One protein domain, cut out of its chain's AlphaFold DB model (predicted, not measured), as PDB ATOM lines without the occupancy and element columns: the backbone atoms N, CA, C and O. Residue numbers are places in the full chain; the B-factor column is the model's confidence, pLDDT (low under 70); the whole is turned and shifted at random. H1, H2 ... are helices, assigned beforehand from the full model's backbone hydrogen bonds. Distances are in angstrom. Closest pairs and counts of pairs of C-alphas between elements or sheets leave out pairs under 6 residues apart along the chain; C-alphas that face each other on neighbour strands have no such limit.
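AT A GLANCE: This is residues 2 to 50 of the 170 residues of an uncharacterized protein of Gemmatimonadales bacterium (UniProt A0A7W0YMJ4). Two helices, H1 and H2, make a helical hairpin that opens as a V: they meet near the tight link and spread away from it. Residues 37 to 50, with no named element, run from the end of H2 across one side of the V to the side of H1, while residues 2 to 6 lie at its open end. The printed part has 49 residues, with H1 before H2 along the chain and no named strand; the class is all helix. It is compact, with a radius of gyration of the C-alphas of 10.4 A, and the C-alphas span 27 by 24 by 17 A.

HOW THE PARTS SIT: H1, residues 7 to 20, is the longest helix. It touches H2, residues 25 to 36, with residues 17 to 20 alone, and H2 touches it with residues 27 to 32 alone. The closest C-alphas of the two, those of Val 17 and Ala 28, are 5.6 A apart. Their lines stand at a steep tilt of 38 degrees. They run opposite ways, and their centres are 11.6 A apart. In H1 and H2 every O i to N i+4 pair is within hydrogen-bond range.

IN THESE COORDINATES: H1 begins with C-alpha 7 at (203.338, 131.927, 146.652) and ends with C-alpha 20 at (184.484, 137.084, 151.080), 20.0 A from first to last C-alpha. H2 measures 16.6 A and ends with C-alpha 36 at (198.080, 145.544, 150.991).

THE WHOLE: The two C-alphas farthest apart, those of Leu 26 and Glu 50, are 28.7 A apart. The printed part has no cut. The link from H1 to H2 is tight, with 4 residues. The mean pLDDT of the printed part of this model is 70.5; residues 2 to 5, 8 to 9, 20, 27 and 41 to 50 are under 70.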
ATOM      1  N   LEU A   2     201.339 141.764 146.169       57.56
ATOM      2  CA  LEU A   2     201.284 141.958 147.622       57.56
ATOM      3  C   LEU A   2     202.691 141.704 148.201       57.56
ATOM      4  O   LEU A   2     203.204 140.597 148.023       57.56
ATOM      5  N   PRO A   3     203.354 142.699 148.817       57.28
ATOM      6  CA  PRO A   3     204.700 142.523 149.355       57.28
ATOM      7  C   PRO A   3     204.704 141.517 150.517       57.28
ATOM      8  O   PRO A   3     203.759 141.462 151.301       57.28
ATOM      9  N   GLY A   4     205.763 140.712 150.634       64.69
ATOM     10  CA  GLY A   4     205.982 139.831 151.792       64.69
ATOM     11  C   GLY A   4     205.180 138.524 151.826       64.69
ATOM     12  O   GLY A   4     205.286 137.793 152.804       64.69
ATOM     13  N   HIS A   5     204.407 138.202 150.784       62.31
ATOM     14  CA  HIS A   5     203.677 136.935 150.701       62.31
ATOM     15  C   HIS A   5     204.413 135.931 149.804       62.31
ATOM     16  O   HIS A   5     204.604 136.171 148.613       62.31
ATOM     17  N   ASP A   6     204.783 134.788 150.380       73.56
ATOM     18  CA  ASP A   6     205.221 133.596 149.642       73.56
ATOM     19  C   ASP A   6     204.096 133.092 148.701       73.56
ATOM     20  O   ASP A   6     202.920 133.355 148.984       73.56
ATOM     21  N   PRO A   7     204.370 132.369 147.593       70.38
ATOM     22  CA  PRO A   7     203.338 131.927 146.652       70.38
ATOM     23  C   PRO A   7     202.187 131.149 147.299       70.38
ATOM     24  O   PRO A   7     201.037 131.298 146.885       70.38
ATOM     25  N   VAL A   8     202.463 130.386 148.361       67.44
ATOM     26  CA  VAL A   8     201.425 129.688 149.137       67.44
ATOM     27  C   VAL A   8     200.528 130.676 149.890       67.44
ATOM     28  O   VAL A   8     199.313 130.493 149.951       67.44
ATOM     29  N   ALA A   9     201.099 131.744 150.447       69.12
ATOM     30  CA  ALA A   9     200.345 132.799 151.122       69.12
ATOM     31  C   ALA A   9     199.526 133.646 150.127       69.12
ATOM     32  O   ALA A   9     198.415 134.063 150.445       69.12
ATOM     33  N   LEU A  10     200.024 133.843 148.904       74.75
ATOM     34  CA  LEU A  10     199.297 134.536 147.836       74.75
ATOM     35  C   LEU A  10     198.056 133.766 147.374       74.75
ATOM     36  O   LEU A  10     196.970 134.339 147.337       74.75
ATOM     37  N   ASP A  11     198.191 132.475 147.063       74.88
ATOM     38  CA  ASP A  11     197.057 131.637 146.633       74.88
ATOM     39  C   ASP A  11     195.941 131.607 147.695       74.88
ATOM     40  O   ASP A  11     194.745 131.675 147.409       74.88
ATOM     41  N   ARG A  12     196.350 131.623 148.963       72.88
ATOM     42  CA  ARG A  12     195.483 131.722 150.137       72.88
ATOM     43  C   ARG A  12     194.695 133.030 150.204       72.88
ATOM     44  O   ARG A  12     193.478 132.990 150.393       72.88
ATOM     45  N   VAL A  13     195.360 134.168 150.010       75.56
ATOM     46  CA  VAL A  13     194.702 135.484 149.954       75.56
ATOM     47  C   VAL A  13     193.733 135.558 148.774       75.56
ATOM     48  O   VAL A  13     192.602 136.011 148.945       75.56
ATOM     49  N   VAL A  14     194.123 135.055 147.599       80.50
ATOM     50  CA  VAL A  14     193.276 135.055 146.394       80.50
ATOM     51  C   VAL A  14     191.972 134.295 146.633       80.50
ATOM     52  O   VAL A  14     190.894 134.822 146.354       80.50
ATOM     53  N   ARG A  15     192.043 133.090 147.210       74.75
ATOM     54  CA  ARG A  15     190.846 132.300 147.541       74.75
ATOM     55  C   ARG A  15     189.943 133.017 148.548       74.75
ATOM     56  O   ARG A  15     188.727 132.991 148.390       74.75
ATOM     57  N   ARG A  16     190.513 133.686 149.557       71.81
ATOM     58  CA  ARG A  16     189.738 134.422 150.569       71.81
ATOM     59  C   ARG A  16     189.024 135.631 149.977       71.81
ATOM     60  O   ARG A  16     187.839 135.807 150.220       71.81
ATOM     61  N   VAL A  17     189.719 136.420 149.164       75.94
ATOM     62  CA  VAL A  17     189.125 137.563 148.457       75.94
ATOM     63  C   VAL A  17     187.995 137.098 147.534       75.94
ATOM     64  O   VAL A  17     186.949 137.742 147.481       75.94
ATOM     65  N   ALA A  18     188.157 135.961 146.850       77.25
ATOM     66  CA  ALA A  18     187.108 135.391 146.004       77.25
ATOM     67  C   ALA A  18     185.856 134.983 146.805       77.25
ATOM     68  O   ALA A  18     184.740 135.257 146.368       77.25
ATOM     69  N   THR A  19     186.030 134.376 147.983       72.00
ATOM     70  CA  THR A  19     184.916 133.963 148.850       72.00
ATOM     71  C   THR A  19     184.243 135.149 149.548       72.00
ATOM     72  O   THR A  19     183.028 135.309 149.445       72.00
ATOM     73  N   ASP A  20     185.010 136.007 150.224       68.25
ATOM     74  CA  ASP A  20     184.484 137.084 151.080       68.25
ATOM     75  C   ASP A  20     183.897 138.252 150.288       68.25
ATOM     76  O   ASP A  20     183.039 138.978 150.787       68.25
ATOM     77  N   SER A  21     184.320 138.426 149.035       73.75
ATOM     78  CA  SER A  21     183.695 139.407 148.148       73.75
ATOM     79  C   SER A  21     182.286 139.006 147.713       73.75
ATOM     80  O   SER A  21     181.572 139.847 147.174       73.75
ATOM     81  N   ALA A  22     181.882 137.740 147.899       71.69
ATOM     82  CA  ALA A  22     180.609 137.187 147.428       71.69
ATOM     83  C   ALA A  22     180.323 137.474 145.934       71.69
ATOM     84  O   ALA A  22     179.169 137.558 145.514       71.69
ATOM     85  N   GLY A  23     181.376 137.647 145.124       73.25
ATOM     86  CA  GLY A  23     181.275 138.011 143.707       73.25
ATOM     87  C   GLY A  23     181.071 139.505 143.422       73.25
ATOM     88  O   GLY A  23     180.903 139.874 142.264       73.25
ATOM     89  N   VAL A  24     181.105 140.378 144.435       73.44
ATOM     90  CA  VAL A  24     180.997 141.836 144.287       73.44
ATOM     91  C   VAL A  24     182.385 142.437 144.003       73.44
ATOM     92  O   VAL A  24     183.243 142.435 144.891       73.44
ATOM     93  N   PRO A  25     182.631 143.016 142.810       77.56
ATOM     94  CA  PRO A  25     183.967 143.491 142.429       77.56
ATOM     95  C   PRO A  25     184.522 144.592 143.340       77.56
ATOM     96  O   PRO A  25     185.710 144.592 143.651       77.56
ATOM     97  N   LEU A  26     183.663 145.504 143.811       76.88
ATOM     98  CA  LEU A  26     184.053 146.576 144.731       76.88
ATOM     99  C   LEU A  26     184.603 146.017 146.051       76.88
ATOM    100  O   LEU A  26     185.654 146.449 146.512       76.88
ATOM    101  N   LEU A  27     183.936 145.010 146.625       65.94
ATOM    102  CA  LEU A  27     184.381 144.369 147.864       65.94
ATOM    103  C   LEU A  27     185.699 143.615 147.664       65.94
ATOM    104  O   LEU A  27     186.571 143.684 148.523       65.94
ATOM    105  N   ALA A  28     185.885 142.950 146.519       75.88
ATOM    106  CA  ALA A  28     187.149 142.285 146.206       75.88
ATOM    107  C   ALA A  28     188.331 143.273 146.165       75.88
ATOM    108  O   ALA A  28     189.396 142.989 146.718       75.88
ATOM    109  N   VAL A  29     188.138 144.444 145.547       85.81
ATOM    110  CA  VAL A  29     189.164 145.497 145.462       85.81
ATOM    111  C   VAL A  29     189.480 146.082 146.838       85.81
ATOM    112  O   VAL A  29     190.656 146.225 147.173       85.81
ATOM    113  N   GLU A  30     188.467 146.377 147.653       85.62
ATOM    114  CA  GLU A  30     188.679 146.951 148.986       85.62
ATOM    115  C   GLU A  30     189.328 145.957 149.958       85.62
ATOM    116  O   GLU A  30     190.218 146.336 150.721       85.62
ATOM    117  N   LEU A  31     188.993 144.666 149.866       74.44
ATOM    118  CA  LEU A  31     189.671 143.613 150.627       74.44
ATOM    119  C   LEU A  31     191.147 143.485 150.230       74.44
ATOM    120  O   LEU A  31     192.015 143.444 151.100       74.44
ATOM    121  N   LEU A  32     191.464 143.487 148.931       80.81
ATOM    122  CA  LEU A  32     192.854 143.460 148.453       80.81
ATOM    123  C   LEU A  32     193.640 144.701 148.889       80.81
ATOM    124  O   LEU A  32     194.811 144.589 149.255       80.81
ATOM    125  N   ARG A  33     193.004 145.877 148.868       80.06
ATOM    126  CA  ARG A  33     193.599 147.132 149.338       80.06
ATOM    127  C   ARG A  33     193.887 147.073 150.836       80.06
ATOM    128  O   ARG A  33     194.984 147.437 151.243       80.06
ATOM    129  N   ALA A  34     192.954 146.572 151.643       78.25
ATOM    130  CA  ALA A  34     193.151 146.411 153.079       78.25
ATOM    131  C   ALA A  34     194.290 145.426 153.398       78.25
ATOM    132  O   ALA A  34     195.133 145.725 154.242       78.25
ATOM    133  N   VAL A  35     194.389 144.302 152.676       79.00
ATOM    134  CA  VAL A  35     195.513 143.351 152.809       79.00
ATOM    135  C   VAL A  35     196.844 144.003 152.445       79.00
ATOM    136  O   VAL A  35     197.829 143.842 153.160       79.00
ATOM    137  N   ALA A  36     196.883 144.795 151.369       78.56
ATOM    138  CA  ALA A  36     198.080 145.544 150.991       78.56
ATOM    139  C   ALA A  36     198.499 146.580 152.055       78.56
ATOM    140  O   ALA A  36     199.679 146.907 152.151       78.56
ATOM    141  N   LEU A  37     197.547 147.069 152.856       80.62
ATOM    142  CA  LEU A  37     197.772 147.968 153.992       80.62
ATOM    143  C   LEU A  37     198.106 147.228 155.301       80.62
ATOM    144  O   LEU A  37     198.256 147.871 156.337       80.62
ATOM    145  N   GLY A  38     198.257 145.901 155.263       74.56
ATOM    146  CA  GLY A  38     198.685 145.092 156.406       74.56
ATOM    147  C   GLY A  38     197.556 144.396 157.163       74.56
ATOM    148  O   GLY A  38     197.801 143.859 158.241       74.56
ATOM    149  N   LEU A  39     196.332 144.376 156.625       75.56
ATOM    150  CA  LEU A  39     195.261 143.553 157.181       75.56
ATOM    151  C   LEU A  39     195.601 142.065 157.020       75.56
ATOM    152  O   LEU A  39     195.670 141.553 155.901       75.56
ATOM    153  N   ASP A  40     195.748 141.363 158.140       73.69
ATOM    154  CA  ASP A  40     195.896 139.911 158.151       73.69
ATOM    155  C   ASP A  40     194.518 139.234 158.164       73.69
ATOM    156  O   ASP A  40     193.819 139.218 159.176       73.69
ATOM    157  N   LEU A  41     194.126 138.631 157.039       66.31
ATOM    158  CA  LEU A  41     192.855 137.906 156.917       66.31
ATOM    159  C   LEU A  41     192.790 136.655 157.814       66.31
ATOM    160  O   LEU A  41     191.693 136.174 158.104       66.31
ATOM    161  N   GLY A  42     193.939 136.133 158.261       62.81
ATOM    162  CA  GLY A  42     194.026 134.999 159.178       62.81
ATOM    163  C   GLY A  42     193.607 135.343 160.608       62.81
ATOM    164  O   GLY A  42     193.017 134.504 161.283       62.81
ATOM    165  N   THR A  43     193.824 136.582 161.064       61.81
ATOM    166  CA  THR A  43     193.438 137.010 162.424       61.81
ATOM    167  C   THR A  43     191.953 137.352 162.552       61.81
ATOM    168  O   THR A  43     191.405 137.322 163.651       61.81
ATOM    169  N   ILE A  44     191.271 137.618 161.435       58.25
ATOM    170  CA  ILE A  44     189.838 137.960 161.403       58.25
ATOM    171  C   ILE A  44     188.955 136.705 161.539       58.25
ATOM    172  O   ILE A  44     187.785 136.799 161.906       58.25
ATOM    173  N   SER A  45     189.492 135.513 161.260       53.88
ATOM    174  CA  SER A  45     188.730 134.263 161.226       53.88
ATOM    175  C   SER A  45     189.507 133.126 161.890       53.88
ATOM    176  O   SER A  45     190.376 132.526 161.264       53.88
ATOM    177  N   ALA A  46     189.109 132.762 163.115       52.97
ATOM    178  CA  ALA A  46     189.714 131.707 163.946       52.97
ATOM    179  C   ALA A  46     189.762 130.294 163.314       52.97
ATOM    180  O   ALA A  46     190.386 129.397 163.869       52.97
ATOM    181  N   ASN A  47     189.131 130.095 162.155       53.69
ATOM    182  CA  ASN A  47     189.018 128.808 161.463       53.69
ATOM    183  C   ASN A  47     189.928 128.701 160.225       53.69
ATOM    184  O   ASN A  47     189.620 127.960 159.293       53.69
ATOM    185  N   TRP A  48     191.000 129.489 160.142       57.75
ATOM    186  CA  TRP A  48     191.933 129.384 159.024       57.75
ATOM    187  C   TRP A  48     192.835 128.153 159.201       57.75
ATOM    188  O   TRP A  48     193.512 128.071 160.225       57.75
ATOM    189  N   PRO A  49     192.892 127.213 158.233       55.19
ATOM    190  CA  PRO A  49     193.732 126.031 158.367       55.19
ATOM    191  C   PRO A  49     195.198 126.403 158.579       55.19
ATOM    192  O   PRO A  49     195.695 127.325 157.939       55.19
ATOM    193  N   GLU A  50     195.953 125.692 159.398       57.62
ATOM    194  CA  GLU A  50     197.402 125.878 159.452       57.62
ATOM    195  C   GLU A  50     198.059 125.516 158.100       57.62
ATOM    196  O   GLU A  50     197.506 124.732 157.316       57.62
TER     197      GLU A  50